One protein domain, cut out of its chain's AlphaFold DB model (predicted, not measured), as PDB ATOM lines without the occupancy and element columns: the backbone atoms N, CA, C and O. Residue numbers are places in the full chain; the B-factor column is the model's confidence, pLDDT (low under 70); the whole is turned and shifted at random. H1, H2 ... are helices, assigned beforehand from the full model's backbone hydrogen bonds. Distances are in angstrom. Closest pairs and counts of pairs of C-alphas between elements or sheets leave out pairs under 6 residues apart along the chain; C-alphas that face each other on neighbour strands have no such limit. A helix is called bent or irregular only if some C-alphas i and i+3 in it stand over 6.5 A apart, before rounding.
ATOM      1  N   GLU A   2     179.765 172.145 237.300       74.56
ATOM      2  CA  GLU A   2     180.202 170.745 237.136       74.56
ATOM      3  C   GLU A   2     179.838 169.839 238.324       74.56
ATOM      4  O   GLU A   2     179.292 168.761 238.119       74.56
ATOM      5  N   GLU A   3     180.031 170.300 239.564       76.81
ATOM      6  CA  GLU A   3     179.700 169.520 240.771       76.81
ATOM      7  C   GLU A   3     178.203 169.189 240.881       76.81
ATOM      8  O   GLU A   3     177.833 168.063 241.200       76.81
ATOM      9  N   VAL A   4     177.330 170.147 240.554       80.81
ATOM     10  CA  VAL A   4     175.871 169.950 240.574       80.81
ATOM     11  C   VAL A   4     175.453 168.933 239.515       80.81
ATOM     12  O   VAL A   4     174.621 168.071 239.781       80.81
ATOM     13  N   VAL A   5     176.058 169.003 238.326       84.44
ATOM     14  CA  VAL A   5     175.815 168.035 237.248       84.44
ATOM     15  C   VAL A   5     176.232 166.631 237.685       84.44
ATOM     16  O   VAL A   5     175.487 165.681 237.460       84.44
ATOM     17  N   LEU A   6     177.377 166.505 238.358       84.50
ATOM     18  CA  LEU A   6     177.886 165.239 238.883       84.50
ATOM     19  C   LEU A   6     176.956 164.636 239.943       84.50
ATOM     20  O   LEU A   6     176.640 163.453 239.862       84.50
ATOM     21  N   VAL A   7     176.459 165.442 240.886       84.62
ATOM     22  CA  VAL A   7     175.495 164.993 241.909       84.62
ATOM     23  C   VAL A   7     174.185 164.523 241.273       84.62
ATOM     24  O   VAL A   7     173.685 163.451 241.607       84.62
ATOM     25  N   VAL A   8     173.641 165.289 240.323       85.50
ATOM     26  CA  VAL A   8     172.401 164.920 239.621       85.50
ATOM     27  C   VAL A   8     172.594 163.642 238.808       85.50
ATOM     28  O   VAL A   8     171.745 162.754 238.861       85.50
ATOM     29  N   PHE A   9     173.713 163.520 238.093       88.94
ATOM     30  CA  PHE A   9     174.060 162.308 237.356       88.94
ATOM     31  C   PHE A   9     174.102 161.087 238.277       88.94
ATOM     32  O   PHE A   9     173.516 160.058 237.951       88.94
ATOM     33  N   LEU A  10     174.747 161.214 239.438       88.12
ATOM     34  CA  LEU A  10     174.910 160.114 240.383       88.12
ATOM     35  C   LEU A  10     173.570 159.688 240.991       88.12
ATOM     36  O   LEU A  10     173.296 158.497 241.053       88.12
ATOM     37  N   ASN A  11     172.691 160.636 241.328       86.06
ATOM     38  CA  ASN A  11     171.342 160.331 241.816       86.06
ATOM     39  C   ASN A  11     170.479 159.634 240.751       86.06
ATOM     40  O   ASN A  11     169.764 158.683 241.059       86.06
ATOM     41  N   ILE A  12     170.556 160.077 239.488       89.44
ATOM     42  CA  ILE A  12     169.856 159.415 238.376       89.44
ATOM     43  C   ILE A  12     170.396 157.996 238.188       89.44
ATOM     44  O   ILE A  12     169.620 157.056 238.028       89.44
ATOM     45  N   PHE A  13     171.720 157.840 238.208       91.00
ATOM     46  CA  PHE A  13     172.364 156.543 238.056       91.00
ATOM     47  C   PHE A  13     171.994 155.593 239.201       91.00
ATOM     48  O   PHE A  13     171.657 154.447 238.919       91.00
ATOM     49  N   SER A  14     171.955 156.082 240.445       88.81
ATOM     50  CA  SER A  14     171.500 155.335 241.627       88.81
ATOM     51  C   SER A  14     170.086 154.803 241.441       88.81
ATOM     52  O   SER A  14     169.885 153.596 241.411       88.81
ATOM     53  N   GLY A  15     169.120 155.683 241.150       88.12
ATOM     54  CA  GLY A  15     167.725 155.264 240.999       88.12
ATOM     55  C   GLY A  15     167.504 154.277 239.845       88.12
ATOM     56  O   GLY A  15     166.620 153.423 239.917       88.12
ATOM     57  N   LEU A  16     168.309 154.363 238.778       91.50
ATOM     58  CA  LEU A  16     168.314 153.372 237.696       91.50
ATOM     59  C   LEU A  16     168.962 152.049 238.123       91.50
ATOM     60  O   LEU A  16     168.469 150.983 237.742       91.50
ATOM     61  N   ALA A  17     170.052 152.111 238.889       92.31
ATOM     62  CA  ALA A  17     170.732 150.945 239.433       92.31
ATOM     63  C   ALA A  17     169.813 150.170 240.382       92.31
ATOM     64  O   ALA A  17     169.758 148.949 240.266       92.31
ATOM     65  N   ASP A  18     169.032 150.850 241.222       91.50
ATOM     66  CA  ASP A  18     168.096 150.216 242.157       91.50
ATOM     67  C   ASP A  18     167.022 149.413 241.423       91.50
ATOM     68  O   ASP A  18     166.814 148.225 241.693       91.50
ATOM     69  N   VAL A  19     166.405 150.020 240.401       93.38
ATOM     70  CA  VAL A  19     165.412 149.346 239.550       93.38
ATOM     71  C   VAL A  19     166.037 148.150 238.834       93.38
ATOM     72  O   VAL A  19     165.437 147.073 238.788       93.38
ATOM     73  N   TRP A  20     167.238 148.315 238.271       94.50
ATOM     74  CA  TRP A  20     167.931 147.232 237.576       94.50
ATOM     75  C   TRP A  20     168.252 146.074 238.528       94.50
ATOM     76  O   TRP A  20     167.909 144.928 238.238       94.50
ATOM     77  N   CYS A  21     168.832 146.377 239.688       93.69
ATOM     78  CA  CYS A  21     169.167 145.407 240.723       93.69
ATOM     79  C   CYS A  21     167.926 144.657 241.202       93.69
ATOM     80  O   CYS A  21     167.946 143.430 241.297       93.69
ATOM     81  N   PHE A  22     166.822 145.367 241.433       94.75
ATOM     82  CA  PHE A  22     165.554 144.763 241.822       94.75
ATOM     83  C   PHE A  22     165.075 143.724 240.802       94.75
ATOM     84  O   PHE A  22     164.689 142.615 241.183       94.75
ATOM     85  N   PHE A  23     165.093 144.048 239.506       93.12
ATOM     86  CA  PHE A  23     164.675 143.102 238.467       93.12
ATOM     87  C   PHE A  23     165.650 141.936 238.315       93.12
ATOM     88  O   PHE A  23     165.214 140.806 238.101       93.12
ATOM     89  N   GLU A  24     166.944 142.181 238.495       92.81
ATOM     90  CA  GLU A  24     167.973 141.146 238.434       92.81
ATOM     91  C   GLU A  24     167.853 140.140 239.597       92.81
ATOM     92  O   GLU A  24     168.003 138.932 239.402       92.81
ATOM     93  N   ILE A  25     167.530 140.621 240.804       91.94
ATOM     94  CA  ILE A  25     167.319 139.791 241.999       91.94
ATOM     95  C   ILE A  25     165.992 139.039 241.911       91.94
ATOM     96  O   ILE A  25     165.933 137.832 242.152       91.94
ATOM     97  N   SER A  26     164.920 139.761 241.585       89.69
ATOM     98  CA  SER A  26     163.571 139.211 241.605       89.69
ATOM     99  C   SER A  26     163.288 138.330 240.390       89.69
ATOM    100  O   SER A  26     162.451 137.449 240.480       89.69
ATOM    101  N   LYS A  27     163.956 138.507 239.244       88.31
ATOM    102  CA  LYS A  27     163.633 137.795 237.990       88.31
ATOM    103  C   LYS A  27     162.149 137.877 237.599       88.31
ATOM    104  O   LYS A  27     161.617 136.977 236.953       88.31
ATOM    105  N   ILE A  28     161.465 138.944 238.011       86.62
ATOM    106  CA  ILE A  28     160.055 139.156 237.690       86.62
ATOM    107  C   ILE A  28     159.948 139.640 236.251       86.62
ATOM    108  O   ILE A  28     160.482 140.691 235.890       86.62
ATOM    109  N   GLU A  29     159.178 138.920 235.443       81.75
ATOM    110  CA  GLU A  29     158.827 139.379 234.107       81.75
ATOM    111  C   GLU A  29     157.871 140.576 234.204       81.75
ATOM    112  O   GLU A  29     156.728 140.470 234.650       81.75
ATOM    113  N   SER A  30     158.351 141.751 233.795       82.69
ATOM    114  CA  SER A  30     157.570 142.990 233.776       82.69
ATOM    115  C   SER A  30     157.548 143.608 232.387       82.69
ATOM    116  O   SER A  30     158.505 143.531 231.616       82.69
ATOM    117  N   LYS A  31     156.435 144.265 232.049       86.81
ATOM    118  CA  LYS A  31     156.306 144.961 230.763       86.81
ATOM    119  C   LYS A  31     157.269 146.149 230.732       86.81
ATOM    120  O   LYS A  31     157.388 146.864 231.722       86.81
ATOM    121  N   LYS A  32     157.850 146.464 229.567       85.19
ATOM    122  CA  LYS A  32     158.747 147.633 229.399       85.19
ATOM    123  C   LYS A  32     158.161 148.938 229.961       85.19
ATOM    124  O   LYS A  32     158.876 149.714 230.576       85.19
ATOM    125  N   ARG A  33     156.847 149.151 229.811       85.25
ATOM    126  CA  ARG A  33     156.131 150.312 230.370       85.25
ATOM    127  C   ARG A  33     156.164 150.363 231.904       85.25
ATOM    128  O   ARG A  33     156.237 151.452 232.459       85.25
ATOM    129  N   GLN A  34     156.091 149.214 232.573       85.69
ATOM    130  CA  GLN A  34     156.166 149.124 234.034       85.69
ATOM    131  C   GLN A  34     157.575 149.459 234.519       85.69
ATOM    132  O   GLN A  34     157.721 150.272 235.420       85.69
ATOM    133  N   ILE A  35     158.598 148.908 233.861       87.06
ATOM    134  CA  ILE A  35     160.005 149.205 234.166       87.06
ATOM    135  C   ILE A  35     160.282 150.701 233.980       87.06
ATOM    136  O   ILE A  35     160.811 151.345 234.877       87.06
ATOM    137  N   LEU A  36     159.847 151.275 232.853       88.12
ATOM    138  CA  LEU A  36     160.018 152.703 232.574       88.12
ATOM    139  C   LEU A  36     159.342 153.583 233.638       88.12
ATOM    140  O   LEU A  36     159.917 154.581 234.061       88.12
ATOM    141  N   PHE A  37     158.138 153.206 234.084       90.81
ATOM    142  CA  PHE A  37     157.443 153.915 235.156       90.81
ATOM    143  C   PHE A  37     158.228 153.867 236.472       90.81
ATOM    144  O   PHE A  37     158.397 154.910 237.095       90.81
ATOM    145  N   LEU A  38     158.741 152.694 236.859       90.44
ATOM    146  CA  LEU A  38     159.551 152.539 238.071       90.44
ATOM    147  C   LEU A  38     160.838 153.374 238.001       90.44
ATOM    148  O   LEU A  38     161.136 154.082 238.955       90.44
ATOM    149  N   CYS A  39     161.539 153.387 236.861       90.25
ATOM    150  CA  CYS A  39     162.719 154.237 236.659       90.25
ATOM    151  C   CYS A  39     162.405 155.724 236.840       90.25
ATOM    152  O   CYS A  39     163.098 156.419 237.576       90.25
ATOM    153  N   ILE A  40     161.354 156.220 236.181       89.25
ATOM    154  CA  ILE A  40     160.970 157.634 236.275       89.25
ATOM    155  C   ILE A  40     160.556 157.977 237.710       89.25
ATOM    156  O   ILE A  40     160.947 159.023 238.225       89.25
ATOM    157  N   ALA A  41     159.794 157.097 238.359       90.00
ATOM    158  CA  ALA A  41     159.356 157.300 239.729       90.00
ATOM    159  C   ALA A  41     160.533 157.330 240.715       90.00
ATOM    160  O   ALA A  41     160.575 158.235 241.543       90.00
ATOM    161  N   ASN A  42     161.512 156.426 240.588       87.25
ATOM    162  CA  ASN A  42     162.706 156.425 241.443       87.25
ATOM    163  C   ASN A  42     163.571 157.668 241.245       87.25
ATOM    164  O   ASN A  42     164.009 158.274 242.220       87.25
ATOM    165  N   ILE A  43     163.757 158.116 240.002       87.06
ATOM    166  CA  ILE A  43     164.467 159.374 239.733       87.06
ATOM    167  C   ILE A  43     163.746 160.553 240.405       87.06
ATOM    168  O   ILE A  43     164.390 161.436 240.970       87.06
ATOM    169  N   PHE A  44     162.409 160.563 240.381       86.25
ATOM    170  CA  PHE A  44     161.619 161.612 241.022       86.25
ATOM    171  C   PHE A  44     161.680 161.536 242.553       86.25
ATOM    172  O   PHE A  44     161.782 162.568 243.212       86.25
ATOM    173  N   LEU A  45     161.675 160.327 243.126       85.69
ATOM    174  CA  LEU A  45     161.908 160.116 244.556       85.69
ATOM    175  C   LEU A  45     163.286 160.638 244.971       85.69
ATOM    176  O   LEU A  45     163.385 161.301 245.998       85.69
ATOM    177  N   GLY A  46     164.312 160.471 244.135       78.56
ATOM    178  CA  GLY A  46     165.644 161.037 244.363       78.56
ATOM    179  C   GLY A  46     165.665 162.563 244.548       78.56
ATOM    180  O   GLY A  46     166.571 163.089 245.190       78.56
ATOM    181  N   LEU A  47     164.651 163.300 244.077       78.50
ATOM    182  CA  LEU A  47     164.529 164.741 244.343       78.50
ATOM    183  C   LEU A  47     164.172 165.046 245.807       78.50
ATOM    184  O   LEU A  47     164.495 166.119 246.312       78.50
ATOM    185  N   LEU A  48     163.542 164.113 246.523       77.19
ATOM    186  CA  LEU A  48     163.241 164.280 247.947       77.19
ATOM    187  C   LEU A  48     164.514 164.257 248.811       77.19
ATOM    188  O   LEU A  48     164.483 164.749 249.937       77.19
ATOM    189  N   LEU A  49     165.645 163.772 248.285       72.50
ATOM    190  CA  LEU A  49     166.943 163.823 248.969       72.50
ATOM    191  C   LEU A  49     167.401 165.268 249.237       72.50
ATOM    192  O   LEU A  49     168.110 165.523 250.208       72.50
ATOM    193  N   PHE A  50     166.932 166.242 248.446       68.44
ATOM    194  CA  PHE A  50     167.213 167.665 248.673       68.44
ATOM    195  C   PHE A  50     166.529 168.238 249.927       68.44
ATOM    196  O   PHE A  50     166.891 169.322 250.377       68.44
ATOM    197  N   ILE A  51     165.579 167.511 250.530       65.25
ATOM    198  CA  ILE A  51     164.900 167.885 251.786       65.25
ATOM    199  C   ILE A  51     165.798 167.573 253.011       65.25
ATOM    200  O   ILE A  51     165.445 167.847 254.158       65.25
ATOM    201  N   GLY A  52     167.004 167.043 252.778       67.06
ATOM    202  CA  GLY A  52     167.984 166.715 253.806       67.06
ATOM    203  C   GLY A  52     167.785 165.311 254.371       67.06
ATOM    204  O   GLY A  52     167.133 164.459 253.776       67.06
ATOM    205  N   ASN A  53     168.343 165.067 255.554       65.62
ATOM    206  CA  ASN A  53     168.504 163.720 256.113       65.62
ATOM    207  C   ASN A  53     167.186 162.959 256.363       65.62
ATOM    208  O   ASN A  53     167.156 161.734 256.297       65.62
ATOM    209  N   ILE A  54     166.081 163.673 256.605       68.25
ATOM    210  CA  ILE A  54     164.740 163.071 256.719       68.25
ATOM    211  C   ILE A  54     164.285 162.513 255.358       68.25
ATOM    212  O   ILE A  54     163.650 161.462 255.301       68.25
ATOM    213  N   GLY A  55     164.662 163.174 254.261       73.94
ATOM    214  CA  GLY A  55     164.338 162.763 252.897       73.94
ATOM    215  C   GLY A  55     164.870 161.374 252.543       73.94
ATOM    216  O   GLY A  55     164.175 160.629 251.863       73.94
ATOM    217  N   VAL A  56     166.032 160.972 253.065       71.94
ATOM    218  CA  VAL A  56     166.634 159.644 252.810       71.94
ATOM    219  C   VAL A  56     165.759 158.507 253.358       71.94
ATOM    220  O   VAL A  56     165.496 157.514 252.692       71.94
ATOM    221  N   ILE A  57     165.227 158.660 254.571       76.88
ATOM    222  CA  ILE A  57     164.378 157.623 255.179       76.88
ATOM    223  C   ILE A  57     163.032 157.547 254.450       76.88
ATOM    224  O   ILE A  57     162.526 156.461 254.164       76.88
ATOM    225  N   PHE A  58     162.451 158.707 254.136       81.19
ATOM    226  CA  PHE A  58     161.177 158.776 253.426       81.19
ATOM    227  C   PHE A  58     161.274 158.237 251.998       81.19
ATOM    228  O   PHE A  58     160.337 157.579 251.551       81.19
ATOM    229  N   THR A  59     162.387 158.470 251.299       84.75
ATOM    230  CA  THR A  59     162.610 157.943 249.943       84.75
ATOM    231  C   THR A  59     162.642 156.427 249.937       84.75
ATOM    232  O   THR A  59     161.839 155.844 249.215       84.75
ATOM    233  N   ASN A  60     163.420 155.792 250.818       85.81
ATOM    234  CA  ASN A  60     163.458 154.328 250.909       85.81
ATOM    235  C   ASN A  60     162.084 153.730 251.253       85.81
ATOM    236  O   ASN A  60     161.661 152.739 250.661       85.81
ATOM    237  N   ILE A  61     161.340 154.334 252.191       87.12
ATOM    238  CA  ILE A  61     159.987 153.861 252.535       87.12
ATOM    239  C   ILE A  61     159.045 153.976 251.330       87.12
ATOM    240  O   ILE A  61     158.292 153.042 251.041       87.12
ATOM    241  N   LEU A  62     159.070 155.114 250.632       88.94
ATOM    242  CA  LEU A  62     158.230 155.347 249.459       88.94
ATOM    243  C   LEU A  62     158.607 154.429 248.301       88.94
ATOM    244  O   LEU A  62     157.709 153.923 247.635       88.94
ATOM    245  N   GLU A  63     159.892 154.175 248.090       89.81
ATOM    246  CA  GLU A  63     160.389 153.246 247.084       89.81
ATOM    247  C   GLU A  63     159.889 151.823 247.359       89.81
ATOM    248  O   GLU A  63     159.244 151.217 246.501       89.81
ATOM    249  N   ILE A  64     160.068 151.316 248.585       89.38
ATOM    250  CA  ILE A  64     159.568 149.991 248.980       89.38
ATOM    251  C   ILE A  64     158.055 149.896 248.750       89.38
ATOM    252  O   ILE A  64     157.571 148.927 248.158       89.38
ATOM    253  N   LEU A  65     157.294 150.908 249.181       89.75
ATOM    254  CA  LEU A  65     155.847 150.959 248.965       89.75
ATOM    255  C   LEU A  65     155.495 150.965 247.478       89.75
ATOM    256  O   LEU A  65     154.576 150.255 247.067       89.75
ATOM    257  N   LEU A  66     156.216 151.741 246.672       91.00
ATOM    258  CA  LEU A  66     155.973 151.887 245.247       91.00
ATOM    259  C   LEU A  66     156.193 150.562 244.518       91.00
ATOM    260  O   LEU A  66     155.296 150.111 243.803       91.00
ATOM    261  N   PHE A  67     157.322 149.893 244.751       89.06
ATOM    262  CA  PHE A  67     157.623 148.600 244.133       89.06
ATOM    263  C   PHE A  67     156.633 147.518 244.565       89.06
ATOM    264  O   PHE A  67     156.090 146.800 243.718       89.06
ATOM    265  N   VAL A  68     156.345 147.426 245.867       87.31
ATOM    266  CA  VAL A  68     155.417 146.419 246.390       87.31
ATOM    267  C   VAL A  68     154.016 146.661 245.849       87.31
ATOM    268  O   VAL A  68     153.453 145.762 245.236       87.31
ATOM    269  N   LEU A  69     153.435 147.854 246.012       87.19
ATOM    270  CA  LEU A  69     152.051 148.117 245.603       87.19
ATOM    271  C   LEU A  69     151.857 148.002 244.090       87.19
ATOM    272  O   LEU A  69     150.831 147.476 243.647       87.19
ATOM    273  N   TYR A  70     152.831 148.455 243.301       86.69
ATOM    274  CA  TYR A  70     152.725 148.455 241.845       86.69
ATOM    275  C   TYR A  70     152.816 147.045 241.242       86.69
ATOM    276  O   TYR A  70     152.104 146.740 240.283       86.69
ATOM    277  N   LEU A  71     153.641 146.164 241.820       86.94
ATOM    278  CA  LEU A  71     153.876 144.809 241.304       86.94
ATOM    279  C   LEU A  71     153.133 143.700 242.070       86.94
ATOM    280  O   LEU A  71     153.134 142.551 241.617       86.94
ATOM    281  N   ARG A  72     152.450 144.021 243.183       81.38
ATOM    282  CA  ARG A  72     151.760 143.050 244.061       81.38
ATOM    283  C   ARG A  72     150.760 142.155 243.346       81.38
ATOM    284  O   ARG A  72     150.614 141.003 243.727       81.38
ATOM    285  N   LYS A  73     150.039 142.671 242.345       76.00
ATOM    286  CA  LYS A  73     148.943 141.919 241.702       76.00
ATOM    287  C   LYS A  73     149.394 140.602 241.065       76.00
ATOM    288  O   LYS A  73     148.566 139.711 240.925       76.00
ATOM    289  N   ASN A  74     150.672 140.486 240.706       71.69
ATOM    290  CA  ASN A  74     151.166 139.376 239.898       71.69
ATOM    291  C   ASN A  74     152.242 138.530 240.599       71.69
ATOM    292  O   ASN A  74     152.677 137.545 240.017       71.69
ATOM    293  N   ASN A  75     152.692 138.902 241.805       82.31
ATOM    294  CA  ASN A  75     153.890 138.322 242.426       82.31
ATOM    295  C   ASN A  75     153.714 138.089 243.933       82.31
ATOM    296  O   ASN A  75     152.885 138.731 244.582       82.31
ATOM    297  N   THR A  76     154.522 137.192 244.505       84.88
ATOM    298  CA  THR A  76     154.535 136.932 245.952       84.88
ATOM    299  C   THR A  76     155.127 138.118 246.715       84.88
ATOM    300  O   THR A  76     156.083 138.764 246.275       84.88
ATOM    301  N   LEU A  77     154.545 138.426 247.877       86.44
ATOM    302  CA  LEU A  77     154.958 139.576 248.682       86.44
ATOM    303  C   LEU A  77     156.386 139.418 249.201       86.44
ATOM    304  O   LEU A  77     157.141 140.381 249.182       86.44
ATOM    305  N   GLU A  78     156.764 138.213 249.620       87.50
ATOM    306  CA  GLU A  78     158.090 137.896 250.149       87.50
ATOM    307  C   GLU A  78     159.189 138.180 249.123       87.50
ATOM    308  O   GLU A  78     160.246 138.704 249.460       87.50
ATOM    309  N   MET A  79     158.916 137.885 247.856       88.69
ATOM    310  CA  MET A  79     159.850 138.073 246.757       88.69
ATOM    311  C   MET A  79     160.005 139.549 246.392       88.69
ATOM    312  O   MET A  79     161.130 140.027 246.267       88.69
ATOM    313  N   LEU A  80     158.892 140.286 246.286       91.06
ATOM    314  CA  LEU A  80     158.915 141.733 246.053       91.06
ATOM    315  C   LEU A  80     159.624 142.461 247.198       91.06
ATOM    316  O   LEU A  80     160.577 143.201 246.968       91.06
ATOM    317  N   PHE A  81     159.175 142.217 248.426       90.88
ATOM    318  CA  PHE A  81     159.661 142.897 249.620       90.88
ATOM    319  C   PHE A  81     161.113 142.532 249.929       90.88
ATOM    320  O   PHE A  81     161.923 143.412 250.193       90.88
ATOM    321  N   GLY A  82     161.473 141.251 249.823       89.38
ATOM    322  CA  GLY A  82     162.846 140.800 250.032       89.38
ATOM    323  C   GLY A  82     163.819 141.354 248.993       89.38
ATOM    324  O   GLY A  82     164.921 141.753 249.357       89.38
ATOM    325  N   SER A  83     163.410 141.443 247.722       92.88
ATOM    326  CA  SER A  83     164.268 142.003 246.669       92.88
ATOM    327  C   SER A  83     164.526 143.492 246.890       92.88
ATOM    328  O   SER A  83     165.679 143.910 246.863       92.88
ATOM    329  N   ILE A  84     163.478 144.285 247.148       93.81
ATOM    330  CA  ILE A  84     163.637 145.736 247.312       93.81
ATOM    331  C   ILE A  84     164.373 146.090 248.608       93.81
ATOM    332  O   ILE A  84     165.255 146.937 248.590       93.81
ATOM    333  N   ILE A  85     164.112 145.378 249.711       91.75
ATOM    334  CA  ILE A  85     164.849 145.597 250.964       91.75
ATOM    335  C   ILE A  85     166.330 145.285 250.799       91.75
ATOM    336  O   ILE A  85     167.160 146.009 251.345       91.75
ATOM    337  N   LEU A  86     166.681 144.231 250.059       91.81
ATOM    338  CA  LEU A  86     168.081 143.913 249.801       91.81
ATOM    339  C   LEU A  86     168.771 145.043 249.029       91.81
ATOM    340  O   LEU A  86     169.877 145.421 249.401       91.81
ATOM    341  N   VAL A  87     168.105 145.611 248.017       93.25
ATOM    342  CA  VAL A  87     168.610 146.773 247.267       93.25
ATOM    343  C   VAL A  87     168.812 147.972 248.195       93.25
ATOM    344  O   VAL A  87     169.942 148.434 248.321       93.25
ATOM    345  N   CYS A  88     167.787 148.390 248.947       90.25
ATOM    346  CA  CYS A  88     167.909 149.522 249.875       90.25
ATOM    347  C   CYS A  88     168.981 149.291 250.958       90.25
ATOM    348  O   CYS A  88     169.643 150.227 251.395       90.25
ATOM    349  N   THR A  89     169.168 148.047 251.415       88.94
ATOM    350  CA  THR A  89     170.218 147.711 252.398       88.94
ATOM    351  C   THR A  89     171.609 147.877 251.797       88.94
ATOM    352  O   THR A  89     172.508 148.386 252.464       88.94
ATOM    353  N   LEU A  90     171.808 147.432 250.555       89.44
ATOM    354  CA  LEU A  90     173.090 147.565 249.870       89.44
ATOM    355  C   LEU A  90     173.405 149.024 249.536       89.44
ATOM    356  O   LEU A  90     174.551 149.426 249.715       89.44
ATOM    357  N   ASP A  91     172.407 149.812 249.138       88.44
ATOM    358  CA  ASP A  91     172.577 151.245 248.893       88.44
ATOM    359  C   ASP A  91     172.991 151.992 250.175       88.44
ATOM    360  O   ASP A  91     174.015 152.674 250.207       88.44
ATOM    361  N   LEU A  92     172.314 151.727 251.302       86.25
ATOM    362  CA  LEU A  92     172.725 152.264 252.608       86.25
ATOM    363  C   LEU A  92     174.149 151.843 253.000       86.25
ATOM    364  O   LEU A  92     174.878 152.626 253.611       86.25
ATOM    365  N   LEU A  93     174.566 150.617 252.672       85.88
ATOM    366  CA  LEU A  93     175.938 150.166 252.916       85.88
ATOM    367  C   LEU A  93     176.951 150.907 252.038       85.88
ATOM    368  O   LEU A  93     178.022 151.250 252.537       85.88
ATOM    369  N   VAL A  94     176.630 151.170 250.768       88.38
ATOM    370  CA  VAL A  94     177.466 151.986 249.875       88.38
ATOM    371  C   VAL A  94     177.666 153.378 250.470       88.38
ATOM    372  O   VAL A  94     178.807 153.840 250.540       88.38
ATOM    373  N   ASP A  95     176.597 153.999 250.967       84.25
ATOM    374  CA  ASP A  95     176.653 155.322 251.592       84.25
ATOM    375  C   ASP A  95     177.506 155.323 252.861       84.25
ATOM    376  O   ASP A  95     178.440 156.117 252.974       84.25
ATOM    377  N   ILE A  96     177.264 154.383 253.781       82.06
ATOM    378  CA  ILE A  96     178.047 154.261 255.020       82.06
ATOM    379  C   ILE A  96     179.532 154.060 254.698       82.06
ATOM    380  O   ILE A  96     180.382 154.749 255.258       82.06
ATOM    381  N   VAL A  97     179.867 153.129 253.801       84.38
ATOM    382  CA  VAL A  97     181.265 152.815 253.468       84.38
ATOM    383  C   VAL A  97     181.942 153.992 252.765       84.38
ATOM    384  O   VAL A  97     183.083 154.323 253.097       84.38
ATOM    385  N   SER A  98     181.250 154.645 251.826       86.56
ATOM    386  CA  SER A  98     181.748 155.847 251.152       86.56
ATOM    387  C   SER A  98     182.060 156.945 252.167       86.56
ATOM    388  O   SER A  98     183.170 157.484 252.198       86.56
ATOM    389  N   ASP A  99     181.118 157.237 253.056       81.12
ATOM    390  CA  ASP A  99     181.272 158.287 254.053       81.12
ATOM    391  C   ASP A  99     182.386 157.958 255.064       81.12
ATOM    392  O   ASP A  99     183.170 158.832 255.435       81.12
ATOM    393  N   MET A 100     182.534 156.689 255.464       80.25
ATOM    394  CA  MET A 100     183.626 156.251 256.343       80.25
ATOM    395  C   MET A 100     184.997 156.505 255.714       80.25
ATOM    396  O   MET A 100     185.880 157.090 256.344       80.25
ATOM    397  N   ILE A 101     185.188 156.074 254.467       83.44
ATOM    398  CA  ILE A 101     186.473 156.206 253.771       83.44
ATOM    399  C   ILE A 101     186.802 157.682 253.535       83.44
ATOM    400  O   ILE A 101     187.941 158.106 253.737       83.44
ATOM    401  N   THR A 102     185.815 158.475 253.117       84.31
ATOM    402  CA  THR A 102     186.018 159.892 252.794       84.31
ATOM    403  C   THR A 102     186.400 160.720 254.017       84.31
ATOM    404  O   THR A 102     187.258 161.596 253.893       84.31
ATOM    405  N   GLN A 103     185.852 160.409 255.197       77.25
ATOM    406  CA  GLN A 103     186.252 161.054 256.449       77.25
ATOM    407  C   GLN A 103     187.679 160.701 256.875       77.25
ATOM    408  O   GLN A 103     188.394 161.573 257.363       77.25
ATOM    409  N   ILE A 104     188.117 159.457 256.666       79.31
ATOM    410  CA  ILE A 104     189.482 159.025 257.008       79.31
ATOM    411  C   ILE A 104     190.512 159.646 256.055       79.31
ATOM    412  O   ILE A 104     191.578 160.077 256.486       79.31
ATOM    413  N   MET A 105     190.200 159.686 254.758       78.69
ATOM    414  CA  MET A 105     191.153 160.041 253.699       78.69
ATOM    415  C   MET A 105     191.081 161.515 253.267       78.69
ATOM    416  O   MET A 105     191.854 161.938 252.410       78.69
ATOM    417  N   SER A 106     190.184 162.320 253.851       78.12
ATOM    418  CA  SER A 106     190.000 163.752 253.548       78.12
ATOM    419  C   SER A 106     189.815 164.062 252.051       78.12
ATOM    420  O   SER A 106     190.439 164.966 251.497       78.12
ATOM    421  N   PHE A 107     188.967 163.293 251.359       82.38
ATOM    422  CA  PHE A 107     188.745 163.472 249.919       82.38
ATOM    423  C   PHE A 107     188.057 164.801 249.564       82.38
ATOM    424  O   PHE A 107     187.173 165.272 250.280       82.38
ATOM    425  N   THR A 108     188.405 165.354 248.395       87.94
ATOM    426  CA  THR A 108     187.644 166.435 247.741       87.94
ATOM    427  C   THR A 108     186.253 165.944 247.336       87.94
ATOM    428  O   THR A 108     186.066 164.746 247.134       87.94
ATOM    429  N   LEU A 109     185.286 166.849 247.142       83.94
ATOM    430  CA  LEU A 109     183.912 166.492 246.753       83.94
ATOM    431  C   LEU A 109     183.865 165.565 245.522       83.94
ATOM    432  O   LEU A 109     183.164 164.558 245.525       83.94
ATOM    433  N   VAL A 110     184.664 165.860 244.492       86.50
ATOM    434  CA  VAL A 110     184.776 165.013 243.291       86.50
ATOM    435  C   VAL A 110     185.297 163.616 243.641       86.50
ATOM    436  O   VAL A 110     184.766 162.622 243.149       86.50
ATOM    437  N   GLY A 111     186.289 163.526 244.534       86.81
ATOM    438  CA  GLY A 111     186.793 162.257 245.058       86.81
ATOM    439  C   GLY A 111     185.711 161.451 245.783       86.81
ATOM    440  O   GLY A 111     185.541 160.267 245.493       86.81
ATOM    441  N   GLN A 112     184.922 162.098 246.644       87.50
ATOM    442  CA  GLN A 112     183.809 161.470 247.369       87.50
ATOM    443  C   GLN A 112     182.760 160.892 246.407       87.50
ATOM    444  O   GLN A 112     182.399 159.720 246.505       87.50
ATOM    445  N   LEU A 113     182.330 161.684 245.419       88.75
ATOM    446  CA  LEU A 113     181.363 161.247 244.409       88.75
ATOM    447  C   LEU A 113     181.923 160.103 243.552       88.75
ATOM    448  O   LEU A 113     181.222 159.128 243.289       88.75
ATOM    449  N   SER A 114     183.199 160.168 243.160       89.88
ATOM    450  CA  SER A 114     183.835 159.097 242.382       89.88
ATOM    451  C   SER A 114     183.925 157.774 243.153       89.88
ATOM    452  O   SER A 114     183.696 156.712 242.572       89.88
ATOM    453  N   LEU A 115     184.184 157.829 244.465       91.06
ATOM    454  CA  LEU A 115     184.201 156.653 245.331       91.06
ATOM    455  C   LEU A 115     182.807 156.032 245.441       91.06
ATOM    456  O   LEU A 115     182.668 154.823 245.258       91.06
ATOM    457  N   ARG A 116     181.778 156.852 245.687       91.25
ATOM    458  CA  ARG A 116     180.386 156.387 245.762       91.25
ATOM    459  C   ARG A 116     179.958 155.709 244.462       91.25
ATOM    460  O   ARG A 116     179.398 154.617 244.490       91.25
ATOM    461  N   PHE A 117     180.306 156.300 243.318       92.50
ATOM    462  CA  PHE A 117     180.061 155.699 242.007       92.50
ATOM    463  C   PHE A 117     180.768 154.342 241.842       92.50
ATOM    464  O   PHE A 117     180.157 153.376 241.387       92.50
ATOM    465  N   LEU A 118     182.034 154.233 242.255       93.94
ATOM    466  CA  LEU A 118     182.789 152.977 242.197       93.94
ATOM    467  C   LEU A 118     182.173 151.887 243.088       93.94
ATOM    468  O   LEU A 118     182.038 150.744 242.652       93.94
ATOM    469  N   LEU A 119     181.768 152.233 244.312       92.94
ATOM    470  CA  LEU A 119     181.104 151.310 245.235       92.94
ATOM    471  C   LEU A 119     179.745 150.843 244.692       92.94
ATOM    472  O   LEU A 119     179.415 149.662 244.794       92.94
ATOM    473  N   MET A 120     178.999 151.723 244.029       93.38
ATOM    474  CA  MET A 120     177.746 151.368 243.362       93.38
ATOM    475  C   MET A 120     177.972 150.403 242.186       93.38
ATOM    476  O   MET A 120     177.244 149.422 242.031       93.38
ATOM    477  N   LEU A 121     179.031 150.597 241.390       94.06
ATOM    478  CA  LEU A 121     179.421 149.623 240.362       94.06
ATOM    479  C   LEU A 121     179.791 148.265 240.975       94.06
ATOM    480  O   LEU A 121     179.402 147.223 240.444       94.06
ATOM    481  N   MET A 122     180.503 148.256 242.106       92.88
ATOM    482  CA  MET A 122     180.803 147.023 242.838       92.88
ATOM    483  C   MET A 122     179.530 146.325 243.330       92.88
ATOM    484  O   MET A 122     179.432 145.104 243.197       92.88
ATOM    485  N   MET A 123     178.542 147.074 243.830       93.06
ATOM    486  CA  MET A 123     177.233 146.544 244.222       93.06
ATOM    487  C   MET A 123     176.532 145.853 243.044       93.06
ATOM    488  O   MET A 123     176.115 144.700 243.165       93.06
ATOM    489  N   ILE A 124     176.464 146.515 241.885       94.38
ATOM    490  CA  ILE A 124     175.871 145.972 240.649       94.38
ATOM    491  C   ILE A 124     176.559 144.656 240.254       94.38
ATOM    492  O   ILE A 124     175.893 143.661 239.949       94.38
ATOM    493  N   VAL A 125     177.894 144.620 240.284       92.62
ATOM    494  CA  VAL A 125     178.674 143.410 239.975       92.62
ATOM    495  C   VAL A 125     178.400 142.300 240.992       92.62
ATOM    496  O   VAL A 125     178.175 141.156 240.595       92.62
ATOM    497  N   ALA A 126     178.371 142.619 242.287       89.25
ATOM    498  CA  ALA A 126     178.096 141.654 243.348       89.25
ATOM    499  C   ALA A 126     176.705 141.019 243.192       89.25
ATOM    500  O   ALA A 126     176.570 139.796 243.283       89.25
ATOM    501  N   ILE A 127     175.689 141.827 242.873       92.81
ATOM    502  CA  ILE A 127     174.331 141.344 242.604       92.81
ATOM    503  C   ILE A 127     174.320 140.451 241.370       92.81
ATOM    504  O   ILE A 127     173.791 139.346 241.436       92.81
ATOM    505  N   LYS A 128     174.962 140.856 240.271       92.44
ATOM    506  CA  LYS A 128     175.013 140.046 239.046       92.44
ATOM    507  C   LYS A 128     175.659 138.676 239.264       92.44
ATOM    508  O   LYS A 128     175.212 137.690 238.690       92.44
ATOM    509  N   LEU A 129     176.700 138.604 240.094       89.88
ATOM    510  CA  LEU A 129     177.372 137.346 240.439       89.88
ATOM    511  C   LEU A 129     176.553 136.491 241.424       89.88
ATOM    512  O   LEU A 129     176.644 135.263 241.404       89.88
ATOM    513  N   GLY A 130     175.772 137.129 242.300       86.19
ATOM    514  CA  GLY A 130     174.992 136.476 243.355       86.19
ATOM    515  C   GLY A 130     173.524 136.193 243.017       86.19
ATOM    516  O   GLY A 130     172.885 135.427 243.744       86.19
ATOM    517  N   ASN A 131     172.989 136.768 241.936       88.12
ATOM    518  CA  ASN A 131     171.556 136.837 241.619       88.12
ATOM    519  C   ASN A 131     170.841 135.480 241.704       88.12
ATOM    520  O   ASN A 131     169.779 135.375 242.311       88.12
ATOM    521  N   GLY A 132     171.433 134.408 241.171       86.31
ATOM    522  CA  GLY A 132     170.844 133.073 241.175       86.31
ATOM    523  C   GLY A 132     170.682 132.508 242.583       86.31
ATOM    524  O   GLY A 132     169.653 131.910 242.887       86.31
ATOM    525  N   LYS A 133     171.663 132.736 243.465       86.88
ATOM    526  CA  LYS A 133     171.588 132.290 244.863       86.88
ATOM    527  C   LYS A 133     170.569 133.114 245.644       86.88
ATOM    528  O   LYS A 133     169.756 132.531 246.352       86.88
ATOM    529  N   ILE A 134     170.584 134.438 245.477       87.62
ATOM    530  CA  ILE A 134     169.648 135.350 246.154       87.62
ATOM    531  C   ILE A 134     168.206 135.012 245.757       87.62
ATOM    532  O   ILE A 134     167.361 134.813 246.628       87.62
ATOM    533  N   TYR A 135     167.950 134.854 244.456       89.50
ATOM    534  CA  TYR A 135     166.650 134.436 243.939       89.50
ATOM    535  C   TYR A 135     166.194 133.111 244.559       89.50
ATOM    536  O   TYR A 135     165.070 133.007 245.041       89.50
ATOM    537  N   ASN A 136     167.078 132.108 244.613       87.62
ATOM    538  CA  ASN A 136     166.741 130.816 245.205       87.62
ATOM    539  C   ASN A 136     166.359 130.946 246.687       87.62
ATOM    540  O   ASN A 136     165.427 130.278 247.121       87.62
ATOM    541  N   TYR A 137     167.019 131.808 247.464       86.06
ATOM    542  CA  TYR A 137     166.642 132.036 248.865       86.06
ATOM    543  C   TYR A 137     165.294 132.750 249.021       86.06
ATOM    544  O   TYR A 137     164.551 132.439 249.951       86.06
ATOM    545  N   LEU A 138     164.948 133.648 248.094       86.94
ATOM    546  CA  LEU A 138     163.658 134.347 248.063       86.94
ATOM    547  C   LEU A 138     162.498 133.473 247.556       86.94
ATOM    548  O   LEU A 138     161.357 133.675 247.969       86.94
ATOM    549  N   ALA A 139     162.774 132.510 246.676       86.88
ATOM    550  CA  ALA A 139     161.768 131.628 246.080       86.88
ATOM    551  C   ALA A 139     161.547 130.318 246.861       86.88
ATOM    552  O   ALA A 139     160.556 129.626 246.634       86.88
ATOM    553  N   ASN A 140     162.457 129.950 247.768       86.25
ATOM    554  CA  ASN A 140     162.362 128.710 248.539       86.25
ATOM    555  C   ASN A 140     161.296 128.790 249.655       86.25
ATOM    556  O   ASN A 140     160.865 129.867 250.055       86.25
ATOM    557  N   GLN A 141     160.922 127.643 250.230       80.69
ATOM    558  CA  GLN A 141     159.947 127.529 251.326       80.69
ATOM    559  C   GLN A 141     160.341 128.334 252.578       80.69
ATOM    560  O   GLN A 141     159.483 128.781 253.334       80.69
ATOM    561  N   ASN A 142     161.642 128.575 252.761       83.06
ATOM    562  CA  ASN A 142     162.200 129.341 253.878       83.06
ATOM    563  C   ASN A 142     162.351 130.839 253.578       83.06
ATOM    564  O   ASN A 142     163.078 131.544 254.285       83.06
ATOM    565  N   ASN A 143     161.679 131.336 252.539       84.94
ATOM    566  CA  ASN A 143     161.733 132.735 252.129       84.94
ATOM    567  C   ASN A 143     161.383 133.702 253.266       84.94
ATOM    568  O   ASN A 143     162.050 134.718 253.417       84.94
ATOM    569  N   LYS A 144     160.419 133.370 254.130       85.81
ATOM    570  CA  LYS A 144     160.040 134.204 255.283       85.81
ATOM    571  C   LYS A 144     161.190 134.408 256.268       85.81
ATOM    572  O   LYS A 144     161.363 135.516 256.765       85.81
ATOM    573  N   ILE A 145     161.990 133.370 256.521       84.19
ATOM    574  CA  ILE A 145     163.164 133.460 257.403       84.19
ATOM    575  C   ILE A 145     164.215 134.361 256.754       84.19
ATOM    576  O   ILE A 145     164.746 135.261 257.400       84.19
ATOM    577  N   PHE A 146     164.472 134.161 255.458       84.69
ATOM    578  CA  PHE A 146     165.431 134.975 254.715       84.69
ATOM    579  C   PHE A 146     165.023 136.453 254.679       84.69
ATOM    580  O   PHE A 146     165.823 137.326 255.003       84.69
ATOM    581  N   VAL A 147     163.757 136.741 254.367       88.31
ATOM    582  CA  VAL A 147     163.203 138.100 254.379       88.31
ATOM    583  C   VAL A 147     163.262 138.705 255.782       88.31
ATOM    584  O   VAL A 147     163.628 139.866 255.916       88.31
ATOM    585  N   GLY A 148     162.971 137.934 256.833       84.25
ATOM    586  CA  GLY A 148     163.109 138.395 258.217       84.25
ATOM    587  C   GLY A 148     164.540 138.824 258.556       84.25
ATOM    588  O   GLY A 148     164.740 139.861 259.186       84.25
ATOM    589  N   ILE A 149     165.535 138.080 258.070       85.50
ATOM    590  CA  ILE A 149     166.948 138.444 258.203       85.50
ATOM    591  C   ILE A 149     167.266 139.721 257.425       85.50
ATOM    592  O   ILE A 149     167.907 140.608 257.979       85.50
ATOM    593  N   LEU A 150     166.780 139.855 256.187       88.12
ATOM    594  CA  LEU A 150     166.982 141.069 255.391       88.12
ATOM    595  C   LEU A 150     166.382 142.307 256.064       88.12
ATOM    596  O   LEU A 150     167.034 143.346 256.138       88.12
ATOM    597  N   VAL A 151     165.170 142.186 256.610       87.50
ATOM    598  CA  VAL A 151     164.513 143.254 257.375       87.50
ATOM    599  C   VAL A 151     165.343 143.624 258.599       87.50
ATOM    600  O   VAL A 151     165.564 144.805 258.851       87.50
ATOM    601  N   TYR A 152     165.837 142.632 259.341       84.31
ATOM    602  CA  TYR A 152     166.705 142.876 260.488       84.31
ATOM    603  C   TYR A 152     167.975 143.632 260.080       84.31
ATOM    604  O   TYR A 152     168.298 144.655 260.679       84.31
ATOM    605  N   THR A 153     168.660 143.187 259.021       84.25
ATOM    606  CA  THR A 153     169.876 143.854 258.534       84.25
ATOM    607  C   THR A 153     169.601 145.263 258.018       84.25
ATOM    608  O   THR A 153     170.401 146.167 258.256       84.25
ATOM    609  N   TYR A 154     168.451 145.482 257.378       87.44
ATOM    610  CA  TYR A 154     168.018 146.800 256.926       87.44
ATOM    611  C   TYR A 154     167.757 147.751 258.100       87.44
ATOM    612  O   TYR A 154     168.259 148.869 258.123       87.44
ATOM    613  N   ILE A 155     167.016 147.312 259.120       85.44
ATOM    614  CA  ILE A 155     166.726 148.142 260.299       85.44
ATOM    615  C   ILE A 155     168.016 148.489 261.047       85.44
ATOM    616  O   ILE A 155     168.198 149.638 261.460       85.44
ATOM    617  N   SER A 156     168.929 147.526 261.198       82.94
ATOM    618  CA  SER A 156     170.239 147.781 261.792       82.94
ATOM    619  C   SER A 156     171.013 148.830 260.989       82.94
ATOM    620  O   SER A 156     171.470 149.816 261.566       82.94
ATOM    621  N   THR A 157     171.132 148.660 259.667       81.69
ATOM    622  CA  THR A 157     171.891 149.588 258.801       81.69
ATOM    623  C   THR A 157     171.291 150.988 258.815       81.69
ATOM    624  O   THR A 157     172.011 151.957 259.050       81.69
ATOM    625  N   LEU A 158     169.968 151.090 258.700       83.25
ATOM    626  CA  LEU A 158     169.240 152.352 258.790       83.25
ATOM    627  C   LEU A 158     169.467 153.056 260.136       83.25
ATOM    628  O   LEU A 158     169.668 154.269 260.169       83.25
ATOM    629  N   SER A 159     169.489 152.311 261.245       80.56
ATOM    630  CA  SER A 159     169.744 152.876 262.577       80.56
ATOM    631  C   SER A 159     171.120 153.543 262.652       80.56
ATOM    632  O   SER A 159     171.253 154.626 263.220       80.56
ATOM    633  N   ILE A 160     172.142 152.950 262.032       75.69
ATOM    634  CA  ILE A 160     173.482 153.548 261.966       75.69
ATOM    635  C   ILE A 160     173.501 154.771 261.076       75.69
ATOM    636  O   ILE A 160     174.056 155.787 261.490       75.69
ATOM    637  N   SER A 161     172.881 154.699 259.896       77.56
ATOM    638  CA  SER A 161     172.781 155.859 259.013       77.56
ATOM    639  C   SER A 161     172.144 157.041 259.745       77.56
ATOM    640  O   SER A 161     172.651 158.152 259.638       77.56
ATOM    641  N   ILE A 162     171.120 156.807 260.578       77.75
ATOM    642  CA  ILE A 162     170.498 157.835 261.431       77.75
ATOM    643  C   ILE A 162     171.477 158.385 262.478       77.75
ATOM    644  O   ILE A 162     171.604 159.604 262.618       77.75
ATOM    645  N   ILE A 163     172.181 157.517 263.212       74.81
ATOM    646  CA  ILE A 163     173.153 157.946 264.235       74.81
ATOM    647  C   ILE A 163     174.282 158.763 263.590       74.81
ATOM    648  O   ILE A 163     174.705 159.788 264.133       74.81
ATOM    649  N   TYR A 164     174.754 158.348 262.417       72.44
ATOM    650  CA  TYR A 164     175.760 159.064 261.642       72.44
ATOM    651  C   TYR A 164     175.256 160.445 261.198       72.44
ATOM    652  O   TYR A 164     175.882 161.464 261.490       72.44
ATOM    653  N   ILE A 165     174.069 160.491 260.592       70.94
ATOM    654  CA  ILE A 165     173.359 161.714 260.203       70.94
ATOM    655  C   ILE A 165     173.266 162.721 261.359       70.94
ATOM    656  O   ILE A 165     173.442 163.926 261.156       70.94
ATOM    657  N   GLN A 166     172.986 162.234 262.570       71.50
ATOM    658  CA  GLN A 166     172.816 163.071 263.753       71.50
ATOM    659  C   GLN A 166     174.157 163.541 264.332       71.50
ATOM    660  O   GLN A 166     174.272 164.686 264.766       71.50
ATOM    661  N   SER A 167     175.173 162.678 264.327       68.19
ATOM    662  CA  SER A 167     176.499 162.975 264.885       68.19
ATOM    663  C   SER A 167     177.412 163.753 263.933       68.19
ATOM    664  O   SER A 167     178.406 164.321 264.389       68.19
ATOM    665  N   ARG A 168     177.090 163.795 262.628       67.19
ATOM    666  CA  ARG A 168     177.859 164.459 261.551       67.19
ATOM    667  C   ARG A 168     179.351 164.100 261.523       67.19
ATOM    668  O   ARG A 168     180.162 164.836 260.971       67.19
ATOM    669  N   SER A 169     179.726 162.993 262.152       64.19
ATOM    670  CA  SER A 169     181.103 162.537 262.283       64.19
ATOM    671  C   SER A 169     181.110 161.049 262.589       64.19
ATOM    672  O   SER A 169     180.280 160.561 263.362       64.19
ATOM    673  N   PHE A 170     182.074 160.327 262.022       63.94
ATOM    674  CA  PHE A 170     182.374 158.965 262.431       63.94
ATOM    675  C   PHE A 170     183.098 158.985 263.777       63.94
ATOM    676  O   PHE A 170     184.308 158.798 263.889       63.94
ATOM    677  N   THR A 171     182.335 159.259 264.830       63.94
ATOM    678  CA  THR A 171     182.775 159.027 266.204       63.94
ATOM    679  C   THR A 171     183.203 157.562 266.383       63.94
ATOM    680  O   THR A 171     182.688 156.674 265.698       63.94
ATOM    681  N   PRO A 172     184.070 157.243 267.359       59.47
ATOM    682  CA  PRO A 172     184.398 155.853 267.689       59.47
ATOM    683  C   PRO A 172     183.156 154.965 267.884       59.47
ATOM    684  O   PRO A 172     183.175 153.783 267.561       59.47
ATOM    685  N   LEU A 173     182.051 155.558 268.348       59.50
ATOM    686  CA  LEU A 173     180.754 154.912 268.519       59.50
ATOM    687  C   LEU A 173     180.113 154.481 267.182       59.50
ATOM    688  O   LEU A 173     179.639 153.358 267.059       59.50
ATOM    689  N   THR A 174     180.109 155.343 266.165       64.62
ATOM    690  CA  THR A 174     179.551 155.020 264.833       64.62
ATOM    691  C   THR A 174     180.447 154.054 264.055       64.62
ATOM    692  O   THR A 174     179.939 153.171 263.363       64.62
ATOM    693  N   LEU A 175     181.770 154.139 264.231       66.06
ATOM    694  CA  LEU A 175     182.717 153.130 263.739       66.06
ATOM    695  C   LEU A 175     182.491 151.765 264.400       66.06
ATOM    696  O   LEU A 175     182.465 150.738 263.727       66.06
ATOM    697  N   PHE A 176     182.274 151.749 265.714       66.25
ATOM    698  CA  PHE A 176     181.959 150.525 266.439       66.25
ATOM    699  C   PHE A 176     180.660 149.894 265.932       66.25
ATOM    700  O   PHE A 176     180.639 148.707 265.618       66.25
ATOM    701  N   PHE A 177     179.591 150.681 265.791       67.75
ATOM    702  CA  PHE A 177     178.318 150.158 265.304       67.75
ATOM    703  C   PHE A 177     178.400 149.672 263.849       67.75
ATOM    704  O   PHE A 177     177.831 148.630 263.528       67.75
ATOM    705  N   SER A 178     179.119 150.368 262.964       66.62
ATOM    706  CA  SER A 178     179.252 149.949 261.557       66.62
ATOM    707  C   SER A 178     180.020 148.630 261.426       66.62
ATOM    708  O   SER A 178     179.560 147.711 260.744       66.62
ATOM    709  N   LEU A 179     181.123 148.473 262.163       67.88
ATOM    710  CA  LEU A 179     181.836 147.196 262.280       67.88
ATOM    711  C   LEU A 179     180.963 146.105 262.910       67.88
ATOM    712  O   LEU A 179     180.998 144.948 262.490       67.88
ATOM    713  N   TYR A 180     180.141 146.473 263.889       68.94
ATOM    714  CA  TYR A 180     179.202 145.554 264.512       68.94
ATOM    715  C   TYR A 180     178.153 145.044 263.516       68.94
ATOM    716  O   TYR A 180     177.843 143.860 263.542       68.94
ATOM    717  N   ILE A 181     177.677 145.857 262.567       68.75
ATOM    718  CA  ILE A 181     176.777 145.381 261.501       68.75
ATOM    719  C   ILE A 181     177.459 144.419 260.541       68.75
ATOM    720  O   ILE A 181     176.845 143.430 260.135       68.75
ATOM    721  N   LEU A 182     178.717 144.665 260.182       66.75
ATOM    722  CA  LEU A 182     179.486 143.704 259.393       66.75
ATOM    723  C   LEU A 182     179.577 142.359 260.124       66.75
ATOM    724  O   LEU A 182     179.353 141.305 259.534       66.75
ATOM    725  N   LEU A 183     179.799 142.388 261.438       70.19
ATOM    726  CA  LEU A 183     179.780 141.178 262.254       70.19
ATOM    727  C   LEU A 183     178.378 140.538 262.304       70.19
ATOM    728  O   LEU A 183     178.242 139.326 262.147       70.19
ATOM    729  N   GLN A 184     177.324 141.338 262.484       70.50
ATOM    730  CA  GLN A 184     175.943 140.861 262.564       70.50
ATOM    731  C   GLN A 184     175.439 140.268 261.250       70.50
ATOM    732  O   GLN A 184     174.723 139.273 261.272       70.50
ATOM    733  N   THR A 185     175.814 140.839 260.108       71.38
ATOM    734  CA  THR A 185     175.467 140.301 258.786       71.38
ATOM    735  C   THR A 185     176.125 138.941 258.564       71.38
ATOM    736  O   THR A 185     175.449 138.011 258.123       71.38
ATOM    737  N   ILE A 186     177.386 138.764 258.976       72.06
ATOM    738  CA  ILE A 186     178.054 137.451 258.984       72.06
ATOM    739  C   ILE A 186     177.304 136.463 259.890       72.06
ATOM    740  O   ILE A 186     177.015 135.338 259.477       72.06
ATOM    741  N   PHE A 187     176.935 136.884 261.104       70.12
ATOM    742  CA  PHE A 187     176.158 136.052 262.027       70.12
ATOM    743  C   PHE A 187     174.789 135.670 261.462       70.12
ATOM    744  O   PHE A 187     174.369 134.522 261.593       70.12
ATOM    745  N   ALA A 188     174.103 136.593 260.796       72.44
ATOM    746  CA  ALA A 188     172.798 136.338 260.209       72.44
ATOM    747  C   ALA A 188     172.878 135.322 259.057       72.44
ATOM    748  O   ALA A 188     172.034 134.430 258.965       72.44
ATOM    749  N   ILE A 189     173.934 135.383 258.234       76.12
ATOM    750  CA  ILE A 189     174.221 134.367 257.209       76.12
ATOM    751  C   ILE A 189     174.426 132.990 257.857       76.12
ATOM    752  O   ILE A 189     173.905 131.989 257.359       76.12
ATOM    753  N   PHE A 190     175.154 132.930 258.976       74.62
ATOM    754  CA  PHE A 190     175.388 131.681 259.702       74.62
ATOM    755  C   PHE A 190     174.091 131.107 260.287       74.62
ATOM    756  O   PHE A 190     173.783 129.939 260.058       74.62
ATOM    757  N   ILE A 191     173.285 131.935 260.958       75.62
ATOM    758  CA  ILE A 191     171.984 131.532 261.512       75.62
ATOM    759  C   ILE A 191     171.059 131.025 260.406       75.62
ATOM    760  O   ILE A 191     170.425 129.984 260.569       75.62
ATOM    761  N   TYR A 192     171.009 131.713 259.263       75.94
ATOM    762  CA  TYR A 192     170.221 131.258 258.123       75.94
ATOM    763  C   TYR A 192     170.658 129.867 257.657       75.94
ATOM    764  O   TYR A 192     169.826 128.976 257.477       75.94
ATOM    765  N   ARG A 193     171.972 129.655 257.505       78.25
ATOM    766  CA  ARG A 193     172.524 128.356 257.112       78.25
ATOM    767  C   ARG A 193     172.107 127.261 258.095       78.25
ATOM    768  O   ARG A 193     171.578 126.246 257.649       78.25
ATOM    769  N   GLU A 194     172.277 127.479 259.394       73.69
ATOM    770  CA  GLU A 194     171.923 126.499 260.426       73.69
ATOM    771  C   GLU A 194     170.417 126.212 260.471       73.69
ATOM    772  O   GLU A 194     170.009 125.052 260.469       73.69
ATOM    773  N   MET A 195     169.563 127.239 260.403       74.75
ATOM    774  CA  MET A 195     168.107 127.049 260.373       74.75
ATOM    775  C   MET A 195     167.665 126.213 259.167       74.75
ATOM    776  O   MET A 195     166.851 125.299 259.308       74.75
ATOM    777  N   THR A 196     168.241 126.470 257.987       73.62
ATOM    778  CA  THR A 196     167.930 125.679 256.787       73.62
ATOM    779  C   THR A 196     168.476 124.250 256.838       73.62
ATOM    780  O   THR A 196     167.914 123.377 256.178       73.62
ATOM    781  N   LEU A 197     169.548 123.987 257.595       73.69
ATOM    782  CA  LEU A 197     170.068 122.635 257.826       73.69
ATOM    783  C   LEU A 197     169.167 121.853 258.783       73.69
ATOM    784  O   LEU A 197     168.816 120.715 258.484       73.69
ATOM    785  N   ILE A 198     168.740 122.475 259.882       70.00
ATOM    786  CA  ILE A 198     167.835 121.857 260.857       70.00
ATOM    787  C   ILE A 198     166.516 121.467 260.181       70.00
ATOM    788  O   ILE A 198     166.069 120.338 260.333       70.00
ATOM    789  N   GLN A 199     165.936 122.346 259.361       59.09
ATOM    790  CA  GLN A 199     164.685 122.060 258.645       59.09
ATOM    791  C   GLN A 199     164.789 120.974 257.566       59.09
ATOM    792  O   GLN A 199     163.761 120.467 257.145       59.09
ATOM    793  N   LYS A 200     165.991 120.629 257.085       64.44
ATOM    794  CA  LYS A 200     166.180 119.489 256.167       64.44
ATOM    795  C   LYS A 200     166.275 118.148 256.894       64.44
ATOM    796  O   LYS A 200     166.166 117.111 256.249       64.44
ATOM    797  N   ASN A 201     166.538 118.182 258.199       56.19
ATOM    798  CA  ASN A 201     166.711 117.003 259.045       56.19
ATOM    799  C   ASN A 201     165.430 116.628 259.816       56.19
ATOM    800  O   ASN A 201     165.462 115.681 260.600       56.19
ATOM    801  N   PHE A 202     164.333 117.358 259.595       47.22
ATOM    802  CA  PHE A 202     162.972 117.053 260.045       47.22
ATOM    803  C   PHE A 202     162.073 116.841 258.828       47.22
ATOM    804  O   PHE A 202     161.119 116.043 258.953       47.22
TER     805      PHE A 202
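Overview. This is residues 2 to 202 of the 202 residues of an uncharacterized protein of Lactobacillus sp. ASF360 (UniProt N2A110). A bundle of long helices gathers round H4, which slants through the middle with H1, H3, H5a and H6 about it. H2 packs on H1 and H3 at one edge, H7 packs on H6 at the opposite edge, and the short arm H5b turns across one end. The bundle, helices set together lengthwise, is made of H1, H3, H4, H5a, H6 and H7, its packing part aligned and part crossed. The printed part has 201 residues, with seven named helices, H1 to H7 in chain order, and no named strand: the class is all helix. It is compact, with a radius of gyration of the C-alphas of 17.3 A and spans of 55 by 43 by 28 A.

Arrangement. Start at H1, residues 2 to 26; with residues 11 to 19 alone it touches H2, residues 32 to 51, at a steep tilt of 45 degrees, the closest C-alphas, Gly 15 and Asn 42, being 5.2 A apart. H2 forms a helical hairpin with H3, residues 53 to 74, closest at C-alphas 49 and 55, 4.8 A. H3 is irregular: C-alphas 70 and 73 are 7.6 A apart. Next comes the hub, H4, residues 77 to 105; its residues 77 to 88 alone touch H3, closest at C-alphas 68 and 80, 5.9 A, a second hairpin. H5, residues 109 to 139, was assigned as one helix by its hydrogen bonds but is bent, C-alphas 129 and 132 being 7.8 A apart; its arms H5a, residues 109 to 129, and H5b, residues 132 to 139, are about perpendicular at 74 degrees. H5a touches H1 the same way at 13 degrees, a shallow tilt, closest at C-alphas 21 and 124, 6.7 A. H6, residues 143 to 167, touches H4, closest at C-alphas 89 and 154, 5.1 A. H7, residues 172 to 198, forms a hairpin with H6 at a shallow tilt of 2 degrees, closest at C-alphas 164 and 174, 6.4 A; H7 and H1 are apart. Every O i to N i+4 pair is within hydrogen-bond range in H1, H4, H5a, H5b, H6 and H7; in H2 it is 11 of 16 and in H3 15 of 18.

Along the chain. Find C-alpha 2 at (180.202, 170.745, 237.136); from there H1 runs 35.9 A. H4 begins at (154.958, 139.576, 248.682) and spans 41.9 A. H7 spans 38.4 A to C-alpha 198 at (167.835, 121.857, 260.857).

Size, cuts and confidence. The C-alphas farthest apart, Glu 2 and Phe 202, are 60.9 A apart. The printed part has no cut, and its six links are tight. In this model, pLDDT is under 70 at residues 50 to 54, 167 to 182 and 199 to 202.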